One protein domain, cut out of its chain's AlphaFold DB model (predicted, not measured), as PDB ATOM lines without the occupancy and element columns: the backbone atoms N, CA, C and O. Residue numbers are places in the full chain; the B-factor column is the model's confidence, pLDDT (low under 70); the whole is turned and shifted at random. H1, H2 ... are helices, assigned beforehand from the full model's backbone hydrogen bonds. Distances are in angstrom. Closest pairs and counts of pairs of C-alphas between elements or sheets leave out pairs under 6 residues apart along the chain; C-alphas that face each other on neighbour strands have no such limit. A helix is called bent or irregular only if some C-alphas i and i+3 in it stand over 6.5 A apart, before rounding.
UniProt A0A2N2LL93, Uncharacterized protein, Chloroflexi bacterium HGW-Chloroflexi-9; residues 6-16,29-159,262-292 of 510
ATOM      1  N   LEU A   6     183.364 171.195 246.261       35.28
ATOM      2  CA  LEU A   6     183.309 171.757 244.908       35.28
ATOM      3  C   LEU A   6     182.817 170.771 243.844       35.28
ATOM      4  O   LEU A   6     182.080 171.133 242.931       35.28
ATOM      5  N   ALA A   7     183.210 169.508 243.979       32.00
ATOM      6  CA  ALA A   7     182.905 168.472 243.004       32.00
ATOM      7  C   ALA A   7     181.402 168.094 243.050       32.00
ATOM      8  O   ALA A   7     180.770 167.829 242.024       32.00
ATOM      9  N   VAL A   8     180.788 168.200 244.233       30.55
ATOM     10  CA  VAL A   8     179.344 168.022 244.457       30.55
ATOM     11  C   VAL A   8     178.520 169.152 243.814       30.55
ATOM     12  O   VAL A   8     177.415 168.912 243.331       30.55
ATOM     13  N   ALA A   9     179.054 170.377 243.729       30.59
ATOM     14  CA  ALA A   9     178.342 171.524 243.156       30.59
ATOM     15  C   ALA A   9     178.198 171.449 241.625       30.59
ATOM     16  O   ALA A   9     177.204 171.931 241.077       30.59
ATOM     17  N   LEU A  10     179.146 170.797 240.943       30.73
ATOM     18  CA  LEU A  10     179.090 170.586 239.496       30.73
ATOM     19  C   LEU A  10     177.909 169.685 239.112       30.73
ATOM     20  O   LEU A  10     177.279 169.938 238.098       30.73
ATOM     21  N   VAL A  11     177.527 168.726 239.962       32.66
ATOM     22  CA  VAL A  11     176.371 167.833 239.751       32.66
ATOM     23  C   VAL A  11     175.033 168.545 240.015       32.66
ATOM     24  O   VAL A  11     174.045 168.288 239.330       32.66
ATOM     25  N   ILE A  12     174.991 169.494 240.959       33.41
ATOM     26  CA  ILE A  12     173.759 170.221 241.322       33.41
ATOM     27  C   ILE A  12     173.328 171.203 240.214       33.41
ATOM     28  O   ILE A  12     172.132 171.413 240.020       33.41
ATOM     29  N   GLY A  13     174.269 171.758 239.438       29.86
ATOM     30  CA  GLY A  13     173.959 172.632 238.293       29.86
ATOM     31  C   GLY A  13     173.289 171.915 237.113       29.86
ATOM     32  O   GLY A  13     172.534 172.535 236.365       29.86
ATOM     33  N   PHE A  14     173.505 170.603 236.984       33.28
ATOM     34  CA  PHE A  14     172.871 169.774 235.955       33.28
ATOM     35  C   PHE A  14     171.510 169.204 236.373       33.28
ATOM     36  O   PHE A  14     170.811 168.651 235.533       33.28
ATOM     37  N   ALA A  15     171.072 169.393 237.624       32.56
ATOM     38  CA  ALA A  15     169.726 169.029 238.071       32.56
ATOM     39  C   ALA A  15     168.667 169.998 237.499       32.56
ATOM     40  O   ALA A  15     167.953 170.708 238.210       32.56
ATOM     41  N   VAL A  16     168.571 170.043 236.174       36.59
ATOM     42  CA  VAL A  16     167.502 170.671 235.414       36.59
ATOM     43  C   VAL A  16     166.241 169.832 235.623       36.59
ATOM     44  O   VAL A  16     166.001 168.858 234.925       36.59
ATOM     45  N   VAL A  29     154.662 167.468 224.449       46.34
ATOM     46  CA  VAL A  29     153.839 167.259 223.254       46.34
ATOM     47  C   VAL A  29     152.676 166.341 223.621       46.34
ATOM     48  O   VAL A  29     152.660 165.159 223.296       46.34
ATOM     49  N   ILE A  30     151.689 166.889 224.329       45.97
ATOM     50  CA  ILE A  30     150.383 166.235 224.443       45.97
ATOM     51  C   ILE A  30     149.671 166.478 223.113       45.97
ATOM     52  O   ILE A  30     149.236 167.593 222.833       45.97
ATOM     53  N   ILE A  31     149.597 165.445 222.274       48.72
ATOM     54  CA  ILE A  31     148.704 165.422 221.111       48.72
ATOM     55  C   ILE A  31     147.394 164.814 221.614       48.72
ATOM     56  O   ILE A  31     147.376 163.612 221.879       48.72
ATOM     57  N   PRO A  32     146.311 165.597 221.773       47.34
ATOM     58  CA  PRO A  32     145.009 165.029 222.108       47.34
ATOM     59  C   PRO A  32     144.625 163.989 221.050       47.34
ATOM     60  O   PRO A  32     144.853 164.234 219.867       47.34
ATOM     61  N   ASP A  33     144.017 162.865 221.430       47.12
ATOM     62  CA  ASP A  33     143.656 161.798 220.475       47.12
ATOM     63  C   ASP A  33     142.773 162.312 219.332       47.12
ATOM     64  O   ASP A  33     142.964 161.965 218.171       47.12
ATOM     65  N   ILE A  34     141.911 163.277 219.643       48.12
ATOM     66  CA  ILE A  34     141.116 164.045 218.680       48.12
ATOM     67  C   ILE A  34     141.949 164.714 217.591       48.12
ATOM     68  O   ILE A  34     141.517 164.802 216.447       48.12
ATOM     69  N   ALA A  35     143.146 165.199 217.909       54.44
ATOM     70  CA  ALA A  35     144.017 165.809 216.918       54.44
ATOM     71  C   ALA A  35     144.556 164.766 215.922       54.44
ATOM     72  O   ALA A  35     144.833 165.126 214.780       54.44
ATOM     73  N   ARG A  36     144.627 163.477 216.293       59.59
ATOM     74  CA  ARG A  36     145.032 162.385 215.384       59.59
ATOM     75  C   ARG A  36     143.996 162.110 214.288       59.59
ATOM     76  O   ARG A  36     144.359 161.582 213.244       59.59
ATOM     77  N   GLU A  37     142.735 162.503 214.483       64.56
ATOM     78  CA  GLU A  37     141.683 162.390 213.457       64.56
ATOM     79  C   GLU A  37     141.873 163.397 212.307       64.56
ATOM     80  O   GLU A  37     141.473 163.136 211.174       64.56
ATOM     81  N   PHE A  38     142.484 164.555 212.587       65.94
ATOM     82  CA  PHE A  38     142.569 165.686 211.650       65.94
ATOM     83  C   PHE A  38     143.994 166.008 211.185       65.94
ATOM     84  O   PHE A  38     144.180 166.809 210.260       65.94
ATOM     85  N   LEU A  39     145.000 165.415 211.824       72.94
ATOM     86  CA  LEU A  39     146.411 165.626 211.529       72.94
ATOM     87  C   LEU A  39     147.036 164.352 210.966       72.94
ATOM     88  O   LEU A  39     146.810 163.250 211.459       72.94
ATOM     89  N   SER A  40     147.857 164.513 209.932       82.31
ATOM     90  CA  SER A  40     148.667 163.411 209.405       82.31
ATOM     91  C   SER A  40     149.826 163.070 210.349       82.31
ATOM     92  O   SER A  40     150.295 163.926 211.099       82.31
ATOM     93  N   GLN A  41     150.357 161.845 210.264       80.75
ATOM     94  CA  GLN A  41     151.564 161.449 211.010       80.75
ATOM     95  C   GLN A  41     152.728 162.427 210.783       80.75
ATOM     96  O   GLN A  41     153.374 162.841 211.739       80.75
ATOM     97  N   ALA A  42     152.930 162.878 209.541       85.06
ATOM     98  CA  ALA A  42     153.970 163.848 209.201       85.06
ATOM     99  C   ALA A  42     153.807 165.187 209.945       85.06
ATOM    100  O   ALA A  42     154.788 165.763 210.404       85.06
ATOM    101  N   GLU A  43     152.575 165.672 210.104       83.12
ATOM    102  CA  GLU A  43     152.286 166.909 210.841       83.12
ATOM    103  C   GLU A  43     152.494 166.750 212.348       83.12
ATOM    104  O   GLU A  43     152.997 167.653 213.015       83.12
ATOM    105  N   LEU A  44     152.142 165.591 212.897       80.62
ATOM    106  CA  LEU A  44     152.399 165.297 214.302       80.62
ATOM    107  C   LEU A  44     153.909 165.195 214.581       80.62
ATOM    108  O   LEU A  44     154.391 165.778 215.553       80.62
ATOM    109  N   VAL A  45     154.667 164.543 213.694       83.75
ATOM    110  CA  VAL A  45     156.138 164.496 213.752       83.75
ATOM    111  C   VAL A  45     156.744 165.895 213.612       83.75
ATOM    112  O   VAL A  45     157.685 166.223 214.335       83.75
ATOM    113  N   GLU A  46     156.196 166.754 212.750       87.81
ATOM    114  CA  GLU A  46     156.626 168.152 212.625       87.81
ATOM    115  C   GLU A  46     156.507 168.900 213.963       87.81
ATOM    116  O   GLU A  46     157.439 169.604 214.362       87.81
ATOM    117  N   SER A  47     155.400 168.704 214.690       84.00
ATOM    118  CA  SER A  47     155.189 169.281 216.026       84.00
ATOM    119  C   SER A  47     156.242 168.815 217.034       84.00
ATOM    120  O   SER A  47     156.822 169.637 217.756       84.00
ATOM    121  N   VAL A  48     156.529 167.506 217.050       84.12
ATOM    122  CA  VAL A  48     157.570 166.914 217.903       84.12
ATOM    123  C   VAL A  48     158.931 167.505 217.545       84.12
ATOM    124  O   VAL A  48     159.590 168.079 218.405       84.12
ATOM    125  N   CYS A  49     159.322 167.472 216.271       88.12
ATOM    126  CA  CYS A  49     160.582 168.033 215.785       88.12
ATOM    127  C   CYS A  49     160.761 169.508 216.172       88.12
ATOM    128  O   CYS A  49     161.820 169.887 216.679       88.12
ATOM    129  N   ALA A  50     159.745 170.346 215.949       87.50
ATOM    130  CA  ALA A  50     159.826 171.773 216.241       87.50
ATOM    131  C   ALA A  50     159.986 172.027 217.750       87.50
ATOM    132  O   ALA A  50     160.861 172.791 218.162       87.50
ATOM    133  N   THR A  51     159.205 171.322 218.573       83.75
ATOM    134  CA  THR A  51     159.283 171.422 220.038       83.75
ATOM    135  C   THR A  51     160.635 170.943 220.553       83.75
ATOM    136  O   THR A  51     161.275 171.644 221.339       83.75
ATOM    137  N   THR A  52     161.128 169.806 220.062       87.88
ATOM    138  CA  THR A  52     162.420 169.273 220.490       87.88
ATOM    139  C   THR A  52     163.572 170.172 220.055       87.88
ATOM    140  O   THR A  52     164.473 170.401 220.853       87.88
ATOM    141  N   ARG A  53     163.536 170.776 218.857       90.19
ATOM    142  CA  ARG A  53     164.551 171.763 218.430       90.19
ATOM    143  C   ARG A  53     164.647 172.938 219.391       90.19
ATOM    144  O   ARG A  53     165.748 173.346 219.742       90.19
ATOM    145  N   TRP A  54     163.502 173.467 219.818       86.38
ATOM    146  CA  TRP A  54     163.468 174.552 220.789       86.38
ATOM    147  C   TRP A  54     164.012 174.109 222.154       86.38
ATOM    148  O   TRP A  54     164.892 174.773 222.700       86.38
ATOM    149  N   ARG A  55     163.543 172.977 222.694       84.25
ATOM    150  CA  ARG A  55     163.976 172.481 224.015       84.25
ATOM    151  C   ARG A  55     165.450 172.054 224.036       84.25
ATOM    152  O   ARG A  55     166.134 172.263 225.033       84.25
ATOM    153  N   ALA A  56     165.972 171.544 222.921       89.56
ATOM    154  CA  ALA A  56     167.373 171.154 222.773       89.56
ATOM    155  C   ALA A  56     168.355 172.336 222.838       89.56
ATOM    156  O   ALA A  56     169.555 172.113 222.999       89.56
ATOM    157  N   LEU A  57     167.885 173.588 222.745       87.81
ATOM    158  CA  LEU A  57     168.750 174.761 222.889       87.81
ATOM    159  C   LEU A  57     169.461 174.803 224.245       87.81
ATOM    160  O   LEU A  57     170.596 175.269 224.302       87.81
ATOM    161  N   GLU A  58     168.848 174.287 225.314       86.94
ATOM    162  CA  GLU A  58     169.515 174.172 226.618       86.94
ATOM    163  C   GLU A  58     170.709 173.212 226.541       86.94
ATOM    164  O   GLU A  58     171.812 173.581 226.939       86.94
ATOM    165  N   LEU A  59     170.524 172.027 225.948       89.00
ATOM    166  CA  LEU A  59     171.596 171.046 225.749       89.00
ATOM    167  C   LEU A  59     172.738 171.625 224.901       89.00
ATOM    168  O   LEU A  59     173.904 171.530 225.284       89.00
ATOM    169  N   PHE A  60     172.425 172.264 223.772       92.19
ATOM    170  CA  PHE A  60     173.452 172.880 222.929       92.19
ATOM    171  C   PHE A  60     174.162 174.042 223.634       92.19
ATOM    172  O   PHE A  60     175.373 174.180 223.490       92.19
ATOM    173  N   ALA A  61     173.462 174.826 224.459       91.75
ATOM    174  CA  ALA A  61     174.087 175.877 225.260       91.75
ATOM    175  C   ALA A  61     175.075 175.312 226.298       91.75
ATOM    176  O   ALA A  61     176.145 175.892 226.492       91.75
ATOM    177  N   VAL A  62     174.757 174.171 226.925       90.81
ATOM    178  CA  VAL A  62     175.700 173.454 227.800       90.81
ATOM    179  C   VAL A  62     176.923 172.999 227.010       90.81
ATOM    180  O   VAL A  62     178.049 173.284 227.415       90.81
ATOM    181  N   ILE A  63     176.719 172.322 225.878       93.50
ATOM    182  CA  ILE A  63     177.809 171.811 225.035       93.50
ATOM    183  C   ILE A  63     178.742 172.949 224.593       93.50
ATOM    184  O   ILE A  63     179.964 172.819 224.665       93.50
ATOM    185  N   ASP A  64     178.177 174.088 224.195       94.06
ATOM    186  CA  ASP A  64     178.930 175.271 223.782       94.06
ATOM    187  C   ASP A  64     179.754 175.860 224.932       94.06
ATOM    188  O   ASP A  64     180.930 176.186 224.745       94.06
ATOM    189  N   ALA A  65     179.158 175.959 226.124       92.69
ATOM    190  CA  ALA A  65     179.828 176.440 227.331       92.69
ATOM    191  C   ALA A  65     180.974 175.514 227.760       92.69
ATOM    192  O   ALA A  65     182.062 175.994 228.097       92.69
ATOM    193  N   LEU A  66     180.761 174.195 227.710       92.06
ATOM    194  CA  LEU A  66     181.797 173.201 227.991       92.06
ATOM    195  C   LEU A  66     182.936 173.318 226.984       92.06
ATOM    196  O   LEU A  66     184.086 173.453 227.384       92.06
ATOM    197  N   ARG A  67     182.634 173.388 225.686       95.00
ATOM    198  CA  ARG A  67     183.654 173.568 224.646       95.00
ATOM    199  C   ARG A  67     184.526 174.803 224.872       95.00
ATOM    200  O   ARG A  67     185.728 174.755 224.626       95.00
ATOM    201  N   GLU A  68     183.929 175.909 225.308       94.25
ATOM    202  CA  GLU A  68     184.645 177.162 225.573       94.25
ATOM    203  C   GLU A  68     185.587 177.054 226.787       94.25
ATOM    204  O   GLU A  68     186.687 177.605 226.772       94.25
ATOM    205  N   THR A  69     185.173 176.338 227.836       90.94
ATOM    206  CA  THR A  69     185.834 176.375 229.156       90.94
ATOM    207  C   THR A  69     186.697 175.150 229.463       90.94
ATOM    208  O   THR A  69     187.694 175.250 230.183       90.94
ATOM    209  N   GLN A  70     186.389 174.007 228.857       92.50
ATOM    210  CA  GLN A  70     187.088 172.743 229.054       92.50
ATOM    211  C   GLN A  70     188.589 172.779 228.738       92.50
ATOM    212  O   GLN A  70     189.335 172.152 229.490       92.50
ATOM    213  N   PRO A  71     189.101 173.499 227.714       94.56
ATOM    214  CA  PRO A  71     190.542 173.547 227.463       94.56
ATOM    215  C   PRO A  71     191.347 174.061 228.664       94.56
ATOM    216  O   PRO A  71     192.418 173.532 228.960       94.56
ATOM    217  N   ALA A  72     190.817 175.050 229.395       90.81
ATOM    218  CA  ALA A  72     191.459 175.576 230.597       90.81
ATOM    219  C   ALA A  72     191.422 174.561 231.751       90.81
ATOM    220  O   ALA A  72     192.430 174.370 232.432       90.81
ATOM    221  N   ALA A  73     190.294 173.867 231.937       89.69
ATOM    222  CA  ALA A  73     190.168 172.807 232.937       89.69
ATOM    223  C   ALA A  73     191.100 171.618 232.634       89.69
ATOM    224  O   ALA A  73     191.814 171.152 233.519       89.69
ATOM    225  N   GLN A  74     191.184 171.186 231.371       92.00
ATOM    226  CA  GLN A  74     192.100 170.126 230.939       92.00
ATOM    227  C   GLN A  74     193.565 170.529 231.140       92.00
ATOM    228  O   GLN A  74     194.374 169.722 231.599       92.00
ATOM    229  N   ALA A  75     193.922 171.780 230.830       89.88
ATOM    230  CA  ALA A  75     195.268 172.292 231.072       89.88
ATOM    231  C   ALA A  75     195.625 172.279 232.567       89.88
ATOM    232  O   ALA A  75     196.750 171.925 232.916       89.88
ATOM    233  N   ALA A  76     194.672 172.606 233.444       87.62
ATOM    234  CA  ALA A  76     194.876 172.564 234.888       87.62
ATOM    235  C   ALA A  76     195.038 171.130 235.420       87.62
ATOM    236  O   ALA A  76     195.945 170.888 236.216       87.62
ATOM    237  N   LEU A  77     194.243 170.170 234.929       87.06
ATOM    238  CA  LEU A  77     194.424 168.740 235.225       87.06
ATOM    239  C   LEU A  77     195.825 168.259 234.837       87.06
ATOM    240  O   LEU A  77     196.544 167.686 235.657       87.06
ATOM    241  N   ASN A  78     196.252 168.583 233.615       88.62
ATOM    242  CA  ASN A  78     197.574 168.215 233.117       88.62
ATOM    243  C   ASN A  78     198.692 168.868 233.947       88.62
ATOM    244  O   ASN A  78     199.673 168.206 234.286       88.62
ATOM    245  N   ALA A  79     198.541 170.145 234.318       85.19
ATOM    246  CA  ALA A  79     199.491 170.854 235.178       85.19
ATOM    247  C   ALA A  79     199.586 170.228 236.578       85.19
ATOM    248  O   ALA A  79     200.665 170.200 237.172       85.19
ATOM    249  N   ALA A  80     198.484 169.664 237.075       79.81
ATOM    250  CA  ALA A  80     198.439 168.914 238.322       79.81
ATOM    251  C   ALA A  80     198.949 167.469 238.212       79.81
ATOM    252  O   ALA A  80     198.975 166.750 239.212       79.81
ATOM    253  N   SER A  81     199.383 167.040 237.022       83.12
ATOM    254  CA  SER A  81     199.739 165.646 236.719       83.12
ATOM    255  C   SER A  81     198.580 164.659 236.927       83.12
ATOM    256  O   SER A  81     198.810 163.474 237.154       83.12
ATOM    257  N   ILE A  82     197.335 165.138 236.834       81.94
ATOM    258  CA  ILE A  82     196.130 164.308 236.871       81.94
ATOM    259  C   ILE A  82     195.804 163.919 235.430       81.94
ATOM    260  O   ILE A  82     195.332 164.736 234.640       81.94
ATOM    261  N   ASN A  83     196.083 162.666 235.077       80.44
ATOM    262  CA  ASN A  83     195.880 162.160 233.722       80.44
ATOM    263  C   ASN A  83     194.437 161.670 233.531       80.44
ATOM    264  O   ASN A  83     194.178 160.470 233.445       80.44
ATOM    265  N   TYR A  84     193.500 162.617 233.509       82.38
ATOM    266  CA  TYR A  84     192.090 162.371 233.227       82.38
ATOM    267  C   TYR A  84     191.666 163.182 232.002       82.38
ATOM    268  O   TYR A  84     191.904 164.389 231.935       82.38
ATOM    269  N   ALA A  85     191.039 162.523 231.028       86.56
ATOM    270  CA  ALA A  85     190.513 163.179 229.837       86.56
ATOM    271  C   ALA A  85     189.075 163.643 230.089       86.56
ATOM    272  O   ALA A  85     188.196 162.833 230.388       86.56
ATOM    273  N   LEU A  86     188.835 164.947 229.971       88.25
ATOM    274  CA  LEU A  86     187.491 165.504 230.076       88.25
ATOM    275  C   LEU A  86     186.613 165.032 228.892       88.25
ATOM    276  O   LEU A  86     187.135 164.894 227.782       88.25
ATOM    277  N   PRO A  87     185.300 164.787 229.095       89.94
ATOM    278  CA  PRO A  87     184.394 164.333 228.033       89.94
ATOM    279  C   PRO A  87     184.370 165.285 226.829       89.94
ATOM    280  O   PRO A  87     184.339 166.493 227.027       89.94
ATOM    281  N   ASP A  88     184.368 164.772 225.596       91.44
ATOM    282  CA  ASP A  88     184.434 165.595 224.376       91.44
ATOM    283  C   ASP A  88     183.081 166.267 224.041       91.44
ATOM    284  O   ASP A  88     182.131 165.572 223.662       91.44
ATOM    285  N   PRO A  89     182.961 167.608 224.107       92.12
ATOM    286  CA  PRO A  89     181.722 168.313 223.794       92.12
ATOM    287  C   PRO A  89     181.338 168.218 222.318       92.12
ATOM    288  O   PRO A  89     180.151 168.246 221.999       92.12
ATOM    289  N   GLU A  90     182.300 168.104 221.398       94.75
ATOM    290  CA  GLU A  90     181.988 168.008 219.966       94.75
ATOM    291  C   GLU A  90     181.413 166.630 219.611       94.75
ATOM    292  O   GLU A  90     180.527 166.533 218.755       94.75
ATOM    293  N   ALA A  91     181.826 165.574 220.322       94.81
ATOM    294  CA  ALA A  91     181.182 164.267 220.228       94.81
ATOM    295  C   ALA A  91     179.707 164.345 220.662       94.81
ATOM    296  O   ALA A  91     178.826 163.894 219.923       94.81
ATOM    297  N   TYR A  92     179.422 165.002 221.792       93.88
ATOM    298  CA  TYR A  92     178.047 165.226 222.250       93.88
ATOM    299  C   TYR A  92     177.237 166.094 221.296       93.88
ATOM    300  O   TYR A  92     176.077 165.780 221.023       93.88
ATOM    301  N   ARG A  93     177.838 167.146 220.724       95.38
ATOM    302  CA  ARG A  93     177.169 167.957 219.701       95.38
ATOM    303  C   ARG A  93     176.780 167.103 218.503       95.38
ATOM    304  O   ARG A  93     175.640 167.179 218.053       95.38
ATOM    305  N   THR A  94     177.720 166.314 217.990       96.50
ATOM    306  CA  THR A  94     177.508 165.472 216.808       96.50
ATOM    307  C   THR A  94     176.396 164.459 217.065       96.50
ATOM    308  O   THR A  94     175.487 164.318 216.246       96.50
ATOM    309  N   GLN A  95     176.419 163.808 218.230       94.94
ATOM    310  CA  GLN A  95     175.375 162.876 218.644       94.94
ATOM    311  C   GLN A  95     174.014 163.575 218.755       94.94
ATOM    312  O   GLN A  95     173.044 163.107 218.169       94.94
ATOM    313  N   ALA A  96     173.943 164.726 219.431       92.69
ATOM    314  CA  ALA A  96     172.704 165.484 219.584       92.69
ATOM    315  C   ALA A  96     172.139 165.945 218.233       92.69
ATOM    316  O   ALA A  96     170.939 165.832 217.995       92.69
ATOM    317  N   GLN A  97     172.987 166.410 217.311       95.50
ATOM    318  CA  GLN A  97     172.578 166.790 215.955       95.50
ATOM    319  C   GLN A  97     172.054 165.596 215.149       95.50
ATOM    320  O   GLN A  97     171.035 165.728 214.469       95.50
ATOM    321  N   ALA A  98     172.708 164.435 215.244       95.56
ATOM    322  CA  ALA A  98     172.257 163.212 214.585       95.56
ATOM    323  C   ALA A  98     170.900 162.742 215.134       95.56
ATOM    324  O   ALA A  98     169.987 162.461 214.356       95.56
ATOM    325  N   THR A  99     170.730 162.738 216.458       93.75
ATOM    326  CA  THR A  99     169.457 162.393 217.108       93.75
ATOM    327  C   THR A  99     168.353 163.376 216.716       93.75
ATOM    328  O   THR A  99     167.266 162.958 216.326       93.75
ATOM    329  N   MET A 100     168.641 164.683 216.714       94.12
ATOM    330  CA  MET A 100     167.704 165.715 216.256       94.12
ATOM    331  C   MET A 100     167.282 165.531 214.798       94.12
ATOM    332  O   MET A 100     166.106 165.699 214.474       94.12
ATOM    333  N   ALA A 101     168.220 165.186 213.914       94.62
ATOM    334  CA  ALA A 101     167.904 164.884 212.523       94.62
ATOM    335  C   ALA A 101     166.972 163.667 212.423       94.62
ATOM    336  O   ALA A 101     165.960 163.752 211.732       94.62
ATOM    337  N   SER A 102     167.261 162.599 213.177       94.69
ATOM    338  CA  SER A 102     166.438 161.384 213.228       94.69
ATOM    339  C   SER A 102     165.016 161.646 213.726       94.69
ATOM    340  O   SER A 102     164.073 161.115 213.148       94.69
ATOM    341  N   ILE A 103     164.842 162.479 214.762       90.69
ATOM    342  CA  ILE A 103     163.516 162.881 215.264       90.69
ATOM    343  C   ILE A 103     162.727 163.585 214.157       90.69
ATOM    344  O   ILE A 103     161.565 163.280 213.913       90.69
ATOM    345  N   CYS A 104     163.369 164.527 213.466       93.00
ATOM    346  CA  CYS A 104     162.725 165.334 212.434       93.00
ATOM    347  C   CYS A 104     162.438 164.583 211.129       93.00
ATOM    348  O   CYS A 104     161.628 165.052 210.334       93.00
ATOM    349  N   SER A 105     163.095 163.447 210.899       94.12
ATOM    350  CA  SER A 105     162.839 162.563 209.760       94.12
ATOM    351  C   SER A 105     162.054 161.305 210.140       94.12
ATOM    352  O   SER A 105     161.997 160.375 209.338       94.12
ATOM    353  N   ALA A 106     161.511 161.232 211.358       91.88
ATOM    354  CA  ALA A 106     160.816 160.046 211.837       91.88
ATOM    355  C   ALA A 106     159.535 159.779 211.014       91.88
ATOM    356  O   ALA A 106     158.725 160.685 210.826       91.88
ATOM    357  N   PRO A 107     159.317 158.542 210.537       86.12
ATOM    358  CA  PRO A 107     158.081 158.160 209.848       86.12
ATOM    359  C   PRO A 107     156.808 158.266 210.701       86.12
ATOM    360  O   PRO A 107     155.720 158.470 210.165       86.12
ATOM    361  N   THR A 108     156.933 158.096 212.019       82.56
ATOM    362  CA  THR A 108     155.806 158.034 212.961       82.56
ATOM    363  C   THR A 108     156.089 158.850 214.216       82.56
ATOM    364  O   THR A 108     157.247 159.068 214.582       82.56
ATOM    365  N   VAL A 109     155.024 159.270 214.905       75.81
ATOM    366  CA  VAL A 109     155.132 159.975 216.192       75.81
ATOM    367  C   VAL A 109     155.887 159.143 217.225       75.81
ATOM    368  O   VAL A 109     156.763 159.682 217.890       75.81
ATOM    369  N   ASP A 110     155.616 157.842 217.322       77.88
ATOM    370  CA  ASP A 110     156.256 156.975 218.319       77.88
ATOM    371  C   ASP A 110     157.774 156.889 218.103       77.88
ATOM    372  O   ASP A 110     158.554 156.980 219.052       77.88
ATOM    373  N   GLN A 111     158.217 156.806 216.844       81.38
ATOM    374  CA  GLN A 111     159.642 156.855 216.504       81.38
ATOM    375  C   GLN A 111     160.258 158.231 216.789       81.38
ATOM    376  O   GLN A 111     161.399 158.305 217.247       81.38
ATOM    377  N   ALA A 112     159.517 159.318 216.551       80.69
ATOM    378  CA  ALA A 112     159.970 160.663 216.893       80.69
ATOM    379  C   ALA A 112     160.155 160.809 218.412       80.69
ATOM    380  O   ALA A 112     161.196 161.294 218.849       80.69
ATOM    381  N   VAL A 113     159.184 160.345 219.207       78.81
ATOM    382  CA  VAL A 113     159.202 160.378 220.680       78.81
ATOM    383  C   VAL A 113     160.347 159.533 221.240       78.81
ATOM    384  O   VAL A 113     161.111 160.036 222.058       78.81
ATOM    385  N   ALA A 114     160.563 158.317 220.731       78.19
ATOM    386  CA  ALA A 114     161.715 157.502 221.127       78.19
ATOM    387  C   ALA A 114     163.059 158.211 220.849       78.19
ATOM    388  O   ALA A 114     164.010 158.108 221.626       78.19
ATOM    389  N   GLY A 115     163.138 158.981 219.757       83.75
ATOM    390  CA  GLY A 115     164.289 159.837 219.472       83.75
ATOM    391  C   GLY A 115     164.464 160.977 220.485       83.75
ATOM    392  O   GLY A 115     165.598 161.331 220.806       83.75
ATOM    393  N   VAL A 116     163.371 161.535 221.019       83.44
ATOM    394  CA  VAL A 116     163.418 162.554 222.083       83.44
ATOM    395  C   VAL A 116     164.007 161.974 223.368       83.44
ATOM    396  O   VAL A 116     164.895 162.594 223.953       83.44
ATOM    397  N   ASP A 117     163.606 160.766 223.762       79.31
ATOM    398  CA  ASP A 117     164.181 160.083 224.929       79.31
ATOM    399  C   ASP A 117     165.681 159.828 224.749       79.31
ATOM    400  O   ASP A 117     166.482 160.068 225.657       79.31
ATOM    401  N   ALA A 118     166.091 159.423 223.542       82.94
ATOM    402  CA  ALA A 118     167.501 159.269 223.200       82.94
ATOM    403  C   ALA A 118     168.275 160.597 223.283       82.94
ATOM    404  O   ALA A 118     169.449 160.597 223.650       82.94
ATOM    405  N   LEU A 119     167.637 161.732 222.978       86.06
ATOM    406  CA  LEU A 119     168.241 163.054 223.132       86.06
ATOM    407  C   LEU A 119     168.416 163.421 224.613       86.06
ATOM    408  O   LEU A 119     169.471 163.924 224.993       86.06
ATOM    409  N   PHE A 120     167.430 163.124 225.465       82.19
ATOM    410  CA  PHE A 120     167.549 163.310 226.916       82.19
ATOM    411  C   PHE A 120     168.633 162.421 227.530       82.19
ATOM    412  O   PHE A 120     169.371 162.870 228.411       82.19
ATOM    413  N   ALA A 121     168.788 161.192 227.034       82.81
ATOM    414  CA  ALA A 121     169.834 160.278 227.480       82.81
ATOM    415  C   ALA A 121     171.252 160.841 227.263       82.81
ATOM    416  O   ALA A 121     172.154 160.506 228.028       82.81
ATOM    417  N   ILE A 122     171.452 161.742 226.290       86.62
ATOM    418  CA  ILE A 122     172.732 162.446 226.101       86.62
ATOM    419  C   ILE A 122     173.055 163.318 227.315       86.62
ATOM    420  O   ILE A 122     174.176 163.275 227.815       86.62
ATOM    421  N   ASN A 123     172.077 164.075 227.824       81.44
ATOM    422  CA  ASN A 123     172.280 164.899 229.017       81.44
ATOM    423  C   ASN A 123     172.570 164.030 230.253       81.44
ATOM    424  O   ASN A 123     173.452 164.357 231.041       81.44
ATOM    425  N   VAL A 124     171.887 162.886 230.385       81.06
ATOM    426  CA  VAL A 124     172.138 161.924 231.474       81.06
ATOM    427  C   VAL A 124     173.542 161.312 231.383       81.06
ATOM    428  O   VAL A 124     174.216 161.184 232.404       81.06
ATOM    429  N   ASP A 125     174.020 160.961 230.184       86.25
ATOM    430  CA  ASP A 125     175.398 160.479 230.000       86.25
ATOM    431  C   ASP A 125     176.419 161.578 230.324       86.25
ATOM    432  O   ASP A 125     177.386 161.316 231.039       86.25
ATOM    433  N   MET A 126     176.186 162.817 229.873       85.94
ATOM    434  CA  MET A 126     177.027 163.966 230.231       85.94
ATOM    435  C   MET A 126     177.110 164.137 231.753       85.94
ATOM    436  O   MET A 126     178.211 164.183 232.303       85.94
ATOM    437  N   GLU A 127     175.965 164.162 232.441       81.62
ATOM    438  CA  GLU A 127     175.874 164.210 233.906       81.62
ATOM    439  C   GLU A 127     176.696 163.104 234.565       81.62
ATOM    440  O   GLU A 127     177.519 163.380 235.440       81.62
ATOM    441  N   ALA A 128     176.515 161.859 234.123       82.12
ATOM    442  CA  ALA A 128     177.205 160.710 234.690       82.12
ATOM    443  C   ALA A 128     178.729 160.816 234.524       82.12
ATOM    444  O   ALA A 128     179.474 160.542 235.466       82.12
ATOM    445  N   ARG A 129     179.219 161.259 233.358       85.31
ATOM    446  CA  ARG A 129     180.665 161.382 233.110       85.31
ATOM    447  C   ARG A 129     181.313 162.521 233.881       85.31
ATOM    448  O   ARG A 129     182.433 162.357 234.368       85.31
ATOM    449  N   TYR A 130     180.636 163.663 234.001       82.25
ATOM    450  CA  TYR A 130     181.123 164.774 234.820       82.25
ATOM    451  C   TYR A 130     180.998 164.477 236.325       82.25
ATOM    452  O   TYR A 130     181.860 164.898 237.098       82.25
ATOM    453  N   GLY A 131     179.998 163.693 236.741       76.56
ATOM    454  CA  GLY A 131     179.879 163.157 238.101       76.56
ATOM    455  C   GLY A 131     181.017 162.196 238.457       76.56
ATOM    456  O   GLY A 131     181.688 162.389 239.468       76.56
ATOM    457  N   ALA A 132     181.324 161.236 237.582       80.62
ATOM    458  CA  ALA A 132     182.442 160.309 237.777       80.62
ATOM    459  C   ALA A 132     183.802 161.029 237.836       80.62
ATOM    460  O   ALA A 132     184.663 160.676 238.641       80.62
ATOM    461  N   LEU A 133     183.987 162.076 237.023       81.75
ATOM    462  CA  LEU A 133     185.156 162.954 237.117       81.75
ATOM    463  C   LEU A 133     185.238 163.627 238.492       81.75
ATOM    464  O   LEU A 133     186.308 163.678 239.092       81.75
ATOM    465  N   SER A 134     184.122 164.174 238.966       77.75
ATOM    466  CA  SER A 134     184.025 164.850 240.259       77.75
ATOM    467  C   SER A 134     184.435 163.925 241.412       77.75
ATOM    468  O   SER A 134     185.270 164.308 242.234       77.75
ATOM    469  N   GLU A 135     183.953 162.682 241.413       77.38
ATOM    470  CA  GLU A 135     184.345 161.662 242.393       77.38
ATOM    471  C   GLU A 135     185.837 161.307 242.300       77.38
ATOM    472  O   GLU A 135     186.534 161.288 243.317       77.38
ATOM    473  N   ALA A 136     186.352 161.088 241.086       77.94
ATOM    474  CA  ALA A 136     187.762 160.765 240.866       77.94
ATOM    475  C   ALA A 136     188.696 161.898 241.326       77.94
ATOM    476  O   ALA A 136     189.713 161.646 241.973       77.94
ATOM    477  N   LEU A 137     188.335 163.153 241.035       78.44
ATOM    478  CA  LEU A 137     189.070 164.321 241.518       78.44
ATOM    479  C   LEU A 137     188.975 164.458 243.036       78.44
ATOM    480  O   LEU A 137     189.977 164.787 243.663       78.44
ATOM    481  N   GLY A 138     187.816 164.179 243.635       75.00
ATOM    482  CA  GLY A 138     187.646 164.166 245.089       75.00
ATOM    483  C   GLY A 138     188.645 163.233 245.776       75.00
ATOM    484  O   GLY A 138     189.367 163.674 246.669       75.00
ATOM    485  N   GLY A 139     188.755 161.990 245.294       77.50
ATOM    486  CA  GLY A 139     189.702 161.007 245.830       77.50
ATOM    487  C   GLY A 139     191.173 161.396 245.632       77.50
ATOM    488  O   GLY A 139     191.980 161.243 246.544       77.50
ATOM    489  N   GLU A 140     191.533 161.952 244.472       75.94
ATOM    490  CA  GLU A 140     192.904 162.418 244.201       75.94
ATOM    491  C   GLU A 140     193.292 163.618 245.087       75.94
ATOM    492  O   GLU A 140     194.419 163.711 245.578       75.94
ATOM    493  N   ILE A 141     192.353 164.540 245.325       74.75
ATOM    494  CA  ILE A 141     192.556 165.684 246.220       74.75
ATOM    495  C   ILE A 141     192.707 165.207 247.665       74.75
ATOM    496  O   ILE A 141     193.612 165.677 248.355       74.75
ATOM    497  N   GLU A 142     191.856 164.286 248.118       75.81
ATOM    498  CA  GLU A 142     191.929 163.700 249.460       75.81
ATOM    499  C   GLU A 142     193.272 162.996 249.681       75.81
ATOM    500  O   GLU A 142     193.975 163.323 250.632       75.81
ATOM    501  N   ALA A 143     193.716 162.164 248.733       76.38
ATOM    502  CA  ALA A 143     195.020 161.507 248.804       76.38
ATOM    503  C   ALA A 143     196.184 162.510 248.915       76.38
ATOM    504  O   ALA A 143     197.144 162.288 249.656       76.38
ATOM    505  N   ARG A 144     196.111 163.647 248.211       73.69
ATOM    506  CA  ARG A 144     197.125 164.713 248.316       73.69
ATOM    507  C   ARG A 144     197.058 165.459 249.644       73.69
ATOM    508  O   ARG A 144     198.103 165.819 250.182       73.69
ATOM    509  N   VAL A 145     195.861 165.682 250.186       72.88
ATOM    510  CA  VAL A 145     195.682 166.249 251.531       72.88
ATOM    511  C   VAL A 145     196.243 165.297 252.587       72.88
ATOM    512  O   VAL A 145     196.975 165.756 253.459       72.88
ATOM    513  N   ASP A 146     196.021 163.992 252.460       75.81
ATOM    514  CA  ASP A 146     196.578 162.984 253.366       75.81
ATOM    515  C   ASP A 146     198.109 162.963 253.323       75.81
ATOM    516  O   ASP A 146     198.761 162.916 254.366       75.81
ATOM    517  N   VAL A 147     198.712 163.062 252.133       69.94
ATOM    518  CA  VAL A 147     200.174 163.181 251.980       69.94
ATOM    519  C   VAL A 147     200.696 164.443 252.671       69.94
ATOM    520  O   VAL A 147     201.748 164.390 253.316       69.94
ATOM    521  N   ILE A 148     199.969 165.560 252.571       68.62
ATOM    522  CA  ILE A 148     200.290 166.800 253.285       68.62
ATOM    523  C   ILE A 148     200.187 166.574 254.798       68.62
ATOM    524  O   ILE A 148     201.137 166.859 255.523       68.62
ATOM    525  N   GLU A 149     199.086 166.018 255.296       71.06
ATOM    526  CA  GLU A 149     198.899 165.793 256.731       71.06
ATOM    527  C   GLU A 149     199.937 164.828 257.312       71.06
ATOM    528  O   GLU A 149     200.494 165.102 258.374       71.06
ATOM    529  N   GLN A 150     200.254 163.741 256.614       76.12
ATOM    530  CA  GLN A 150     201.186 162.726 257.101       76.12
ATOM    531  C   GLN A 150     202.646 163.182 257.049       76.12
ATOM    532  O   GLN A 150     203.414 162.848 257.949       76.12
ATOM    533  N   ASN A 151     203.047 163.945 256.028       70.31
ATOM    534  CA  ASN A 151     204.452 164.321 255.860       70.31
ATOM    535  C   ASN A 151     204.780 165.702 256.422       70.31
ATOM    536  O   ASN A 151     205.879 165.896 256.939       70.31
ATOM    537  N   ILE A 152     203.866 166.668 256.325       71.44
ATOM    538  CA  ILE A 152     204.155 168.072 256.648       71.44
ATOM    539  C   ILE A 152     203.810 168.382 258.099       71.44
ATOM    540  O   ILE A 152     204.568 169.089 258.764       71.44
ATOM    541  N   ARG A 153     202.717 167.824 258.630       72.00
ATOM    542  CA  ARG A 153     202.294 168.106 260.009       72.00
ATOM    543  C   ARG A 153     203.338 167.691 261.052       72.00
ATOM    544  O   ARG A 153     203.667 168.533 261.883       72.00
ATOM    545  N   PRO A 154     203.960 166.497 260.979       78.56
ATOM    546  CA  PRO A 154     205.019 166.139 261.921       78.56
ATOM    547  C   PRO A 154     206.257 167.040 261.806       78.56
ATOM    548  O   PRO A 154     206.910 167.310 262.810       78.56
ATOM    549  N   GLN A 155     206.576 167.526 260.599       73.00
ATOM    550  CA  GLN A 155     207.700 168.444 260.379       73.00
ATOM    551  C   GLN A 155     207.426 169.830 260.978       73.00
ATOM    552  O   GLN A 155     208.298 170.385 261.645       73.00
ATOM    553  N   LEU A 156     206.209 170.357 260.803       71.94
ATOM    554  CA  LEU A 156     205.761 171.602 261.436       71.94
ATOM    555  C   LEU A 156     205.756 171.495 262.960       71.94
ATOM    556  O   LEU A 156     206.253 172.396 263.628       71.94
ATOM    557  N   ASP A 157     205.234 170.396 263.507       74.88
ATOM    558  CA  ASP A 157     205.179 170.180 264.954       74.88
ATOM    559  C   ASP A 157     206.591 170.087 265.555       74.88
ATOM    560  O   ASP A 157     206.871 170.702 266.587       74.88
ATOM    561  N   ALA A 158     207.509 169.379 264.885       78.62
ATOM    562  CA  ALA A 158     208.906 169.278 265.303       78.62
ATOM    563  C   ALA A 158     209.630 170.634 265.249       78.62
ATOM    564  O   ALA A 158     210.312 171.007 266.205       78.62
ATOM    565  N   TRP A 159     209.447 171.394 264.167       80.19
ATOM    566  CA  TRP A 159     210.023 172.732 264.030       80.19
ATOM    567  C   TRP A 159     209.459 173.708 265.073       80.19
ATOM    568  O   TRP A 159     210.217 174.425 265.725       80.19
ATOM    569  N   GLY A 262     204.193 173.477 249.442       64.94
ATOM    570  CA  GLY A 262     204.898 173.560 248.172       64.94
ATOM    571  C   GLY A 262     203.984 173.696 246.953       64.94
ATOM    572  O   GLY A 262     203.001 174.442 246.945       64.94
ATOM    573  N   ARG A 263     204.326 172.961 245.887       62.06
ATOM    574  CA  ARG A 263     203.556 172.934 244.635       62.06
ATOM    575  C   ARG A 263     202.131 172.428 244.852       62.06
ATOM    576  O   ARG A 263     201.234 172.989 244.238       62.06
ATOM    577  N   ASP A 264     201.887 171.449 245.718       66.94
ATOM    578  CA  ASP A 264     200.594 170.756 245.786       66.94
ATOM    579  C   ASP A 264     199.437 171.652 246.255       66.94
ATOM    580  O   ASP A 264     198.389 171.670 245.609       66.94
ATOM    581  N   ALA A 265     199.623 172.497 247.276       65.75
ATOM    582  CA  ALA A 265     198.576 173.444 247.688       65.75
ATOM    583  C   ALA A 265     198.280 174.511 246.614       65.75
ATOM    584  O   ALA A 265     197.125 174.898 246.412       65.75
ATOM    585  N   SER A 266     199.309 174.975 245.895       68.38
ATOM    586  CA  SER A 266     199.142 175.911 244.773       68.38
ATOM    587  C   SER A 266     198.479 175.253 243.557       68.38
ATOM    588  O   SER A 266     197.627 175.866 242.918       68.38
ATOM    589  N   THR A 267     198.794 173.982 243.300       70.31
ATOM    590  CA  THR A 267     198.210 173.148 242.247       70.31
ATOM    591  C   THR A 267     196.729 172.892 242.508       70.31
ATOM    592  O   THR A 267     195.924 173.036 241.595       70.31
ATOM    593  N   LEU A 268     196.339 172.596 243.754       71.50
ATOM    594  CA  LEU A 268     194.934 172.411 244.136       71.50
ATOM    595  C   LEU A 268     194.102 173.688 243.939       71.50
ATOM    596  O   LEU A 268     193.000 173.628 243.398       71.50
ATOM    597  N   ARG A 269     194.636 174.866 244.299       71.44
ATOM    598  CA  ARG A 269     193.960 176.148 244.010       71.44
ATOM    599  C   ARG A 269     193.900 176.446 242.509       71.44
ATOM    600  O   ARG A 269     192.892 176.957 242.032       71.44
ATOM    601  N   ALA A 270     194.964 176.130 241.770       78.69
ATOM    602  CA  ALA A 270     195.025 176.323 240.322       78.69
ATOM    603  C   ALA A 270     194.079 175.381 239.558       78.69
ATOM    604  O   ALA A 270     193.564 175.764 238.510       78.69
ATOM    605  N   LEU A 271     193.812 174.187 240.099       81.19
ATOM    606  CA  LEU A 271     192.774 173.280 239.613       81.19
ATOM    607  C   LEU A 271     191.379 173.865 239.812       81.19
ATOM    608  O   LEU A 271     190.547 173.745 238.927       81.19
ATOM    609  N   GLN A 272     191.124 174.521 240.942       80.50
ATOM    610  CA  GLN A 272     189.781 174.958 241.312       80.50
ATOM    611  C   GLN A 272     189.177 175.985 240.338       80.50
ATOM    612  O   GLN A 272     188.056 175.817 239.858       80.50
ATOM    613  N   ALA A 273     189.923 177.048 240.021       84.88
ATOM    614  CA  ALA A 273     189.371 178.201 239.306       84.88
ATOM    615  C   ALA A 273     188.806 177.873 237.902       84.88
ATOM    616  O   ALA A 273     187.726 178.370 237.575       84.88
ATOM    617  N   PRO A 274     189.452 177.032 237.067       88.50
ATOM    618  CA  PRO A 274     188.883 176.624 235.781       88.50
ATOM    619  C   PRO A 274     187.579 175.821 235.885       88.50
ATOM    620  O   PRO A 274     186.695 176.014 235.051       88.50
ATOM    621  N   PHE A 275     187.426 174.956 236.895       86.38
ATOM    622  CA  PHE A 275     186.186 174.191 237.099       86.38
ATOM    623  C   PHE A 275     185.042 175.079 237.606       86.38
ATOM    624  O   PHE A 275     183.920 174.957 237.115       86.38
ATOM    625  N   ASP A 276     185.331 176.028 238.502       82.56
ATOM    626  CA  ASP A 276     184.356 177.036 238.942       82.56
ATOM    627  C   ASP A 276     183.892 177.919 237.772       82.56
ATOM    628  O   ASP A 276     182.697 178.169 237.602       82.56
ATOM    629  N   ALA A 277     184.828 178.352 236.920       85.56
ATOM    630  CA  ALA A 277     184.517 179.131 235.724       85.56
ATOM    631  C   ALA A 277     183.665 178.336 234.722       85.56
ATOM    632  O   ALA A 277     182.711 178.881 234.161       85.56
ATOM    633  N   MET A 278     183.972 177.050 234.527       87.19
ATOM    634  CA  MET A 278     183.180 176.143 233.694       87.19
ATOM    635  C   MET A 278     181.745 176.014 234.221       87.19
ATOM    636  O   MET A 278     180.801 176.238 233.464       87.19
ATOM    637  N   LEU A 279     181.561 175.748 235.519       85.88
ATOM    638  CA  LEU A 279     180.234 175.647 236.139       85.88
ATOM    639  C   LEU A 279     179.441 176.955 236.016       85.88
ATOM    640  O   LEU A 279     178.277 176.948 235.612       85.88
ATOM    641  N   ALA A 280     180.073 178.090 236.320       83.94
ATOM    642  CA  ALA A 280     179.440 179.399 236.195       83.94
ATOM    643  C   ALA A 280     179.009 179.686 234.748       83.94
ATOM    644  O   ALA A 280     177.902 180.183 234.517       83.94
ATOM    645  N   ARG A 281     179.851 179.338 233.764       89.50
ATOM    646  CA  ARG A 281     179.556 179.533 232.340       89.50
ATOM    647  C   ARG A 281     178.405 178.651 231.868       89.50
ATOM    648  O   ARG A 281     177.533 179.161 231.167       89.50
ATOM    649  N   VAL A 282     178.386 177.377 232.268       86.69
ATOM    650  CA  VAL A 282     177.297 176.433 231.965       86.69
ATOM    651  C   VAL A 282     175.978 176.940 232.546       86.69
ATOM    652  O   VAL A 282     175.014 177.112 231.803       86.69
ATOM    653  N   ASN A 283     175.949 177.292 233.834       83.62
ATOM    654  CA  ASN A 283     174.740 177.801 234.490       83.62
ATOM    655  C   ASN A 283     174.214 179.079 233.817       83.62
ATOM    656  O   ASN A 283     173.011 179.212 233.581       83.62
ATOM    657  N   ALA A 284     175.109 180.007 233.459       86.12
ATOM    658  CA  ALA A 284     174.736 181.224 232.743       86.12
ATOM    659  C   ALA A 284     174.194 180.932 231.332       86.12
ATOM    660  O   ALA A 284     173.221 181.556 230.910       86.12
ATOM    661  N   ALA A 285     174.796 179.982 230.610       89.06
ATOM    662  CA  ALA A 285     174.361 179.593 229.271       89.06
ATOM    663  C   ALA A 285     172.970 178.938 229.287       89.06
ATOM    664  O   ALA A 285     172.117 179.311 228.482       89.06
ATOM    665  N   VAL A 286     172.702 178.045 230.247       84.75
ATOM    666  CA  VAL A 286     171.381 177.418 230.433       84.75
ATOM    667  C   VAL A 286     170.318 178.459 230.787       84.75
ATOM    668  O   VAL A 286     169.251 178.493 230.175       84.75
ATOM    669  N   ALA A 287     170.607 179.353 231.739       82.44
ATOM    670  CA  ALA A 287     169.674 180.410 232.129       82.44
ATOM    671  C   ALA A 287     169.332 181.348 230.953       82.44
ATOM    672  O   ALA A 287     168.170 181.727 230.771       82.44
ATOM    673  N   ALA A 288     170.326 181.683 230.125       86.50
ATOM    674  CA  ALA A 288     170.118 182.463 228.910       86.50
ATOM    675  C   ALA A 288     169.278 181.696 227.874       86.50
ATOM    676  O   ALA A 288     168.326 182.256 227.334       86.50
ATOM    677  N   ALA A 289     169.569 180.412 227.637       85.06
ATOM    678  CA  ALA A 289     168.840 179.583 226.674       85.06
ATOM    679  C   ALA A 289     167.351 179.431 227.029       85.06
ATOM    680  O   ALA A 289     166.500 179.518 226.144       85.06
ATOM    681  N   ARG A 290     167.017 179.290 228.319       81.06
ATOM    682  CA  ARG A 290     165.624 179.177 228.798       81.06
ATOM    683  C   ARG A 290     164.755 180.388 228.497       81.06
ATOM    684  O   ARG A 290     163.559 180.257 228.256       81.06
ATOM    685  N   THR A 291     165.345 181.575 228.578       80.50
ATOM    686  CA  THR A 291     164.614 182.847 228.476       80.50
ATOM    687  C   THR A 291     164.716 183.477 227.090       80.50
ATOM    688  O   THR A 291     163.972 184.410 226.790       80.50
ATOM    689  N   ALA A 292     165.592 182.957 226.227       84.12
ATOM    690  CA  ALA A 292     165.800 183.473 224.886       84.12
ATOM    691  C   ALA A 292     164.550 183.320 224.001       84.12
ATOM    692  O   ALA A 292     163.947 182.250 223.888       84.12
TER     693      ALA A 292
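Overview. This is residues 6 to 16, 29 to 159 and 262 to 292 of the 510 residues of an uncharacterized protein of Chloroflexi bacterium HGW-Chloroflexi-9 (UniProt A0A2N2LL93). A long, slender rod of helices is built round one very long helix, H6, which runs along most of its length; H5 folds back on the first part of H6, H3 packs on both there, and the bent H4 and H7 run side by side next to them. The short H1 lies between H6 and H7, H2 sits at the far end before H3, and residues 149 to 159 of H6 stick out at the other end. The printed part has 173 residues with seven named helices, H1 to H7 in chain order, and no named strand: all helix. It is loose, with a radius of gyration of the C-alphas of 22.0 A and spans of 86 by 25 by 22 A.

Arrangement. H6, residues 109 to 159, and H5, residues 89 to 104, form a helical hairpin: they touch, closest at the C-alphas of Ile 103 and Ala 112, 4.5 A, at a shallow tilt of 17 degrees. H3, residues 41 to 55, touches H6 with the C-alphas of Val 45 and Val 109 closest, 5.2 A. H4, residues 57 to 79, was assigned as one helix by its hydrogen bonds but is bent, C-alphas 68 and 71 being 7.2 A apart; its arms H4a, residues 57 to 68, and H4b, residues 71 to 79, stand at 44 degrees. H4a touches H5, closest at the C-alphas of Ile 63 and Pro 89, 5.4 A. H7, residues 262 to 291, touches H4a, closest at the C-alphas of Ala 65 and Val 282, 5.3 A, opposite ways at a shallow tilt of 28 degrees. H7 also touches H4b, closest at the C-alphas of Ala 73 and Pro 274, 4.9 A. H3, H4a, H5, H6 and H7 make a bundle, helices packed at shallow tilts. H1, residues 6 to 13, touches H6, closest at the C-alphas of Ala 7 and Ser 134, 4.7 A. H2, residues 33 to 38, touches no helix. Every O i to N i+4 pair is within hydrogen-bond range in H3, H4a, H4b and H5, against 2 of 4 in H1, 42 of 47 in H6, 21 of 26 in H7 and 0 of 2 in H2, where 3 of 3 O i to N i+3 pairs are.

Along the chain. H6 measures 73.9 A from C-alpha 109 at (155.132, 159.975, 216.192) to C-alpha 159 at (210.023, 172.732, 264.030), with a kink of 27 degrees near residue 152. H7 measures 45.8 A and ends at C-alpha 291, (164.614, 182.847, 228.476). H5 measures 22.3 A and H3 21.1 A.

Size, cuts and confidence. The C-alphas of Phe 38 and Trp 159 are the farthest apart, 85.7 A. Residues 17 to 28 and 160 to 261 are not printed, with gaps of 18.6 A and 16.7 A between C-alphas. Of the links printed whole, none is long. Confidence is under 70 at residues 6 to 16, 29 to 38, 147 to 148 and 262 to 266.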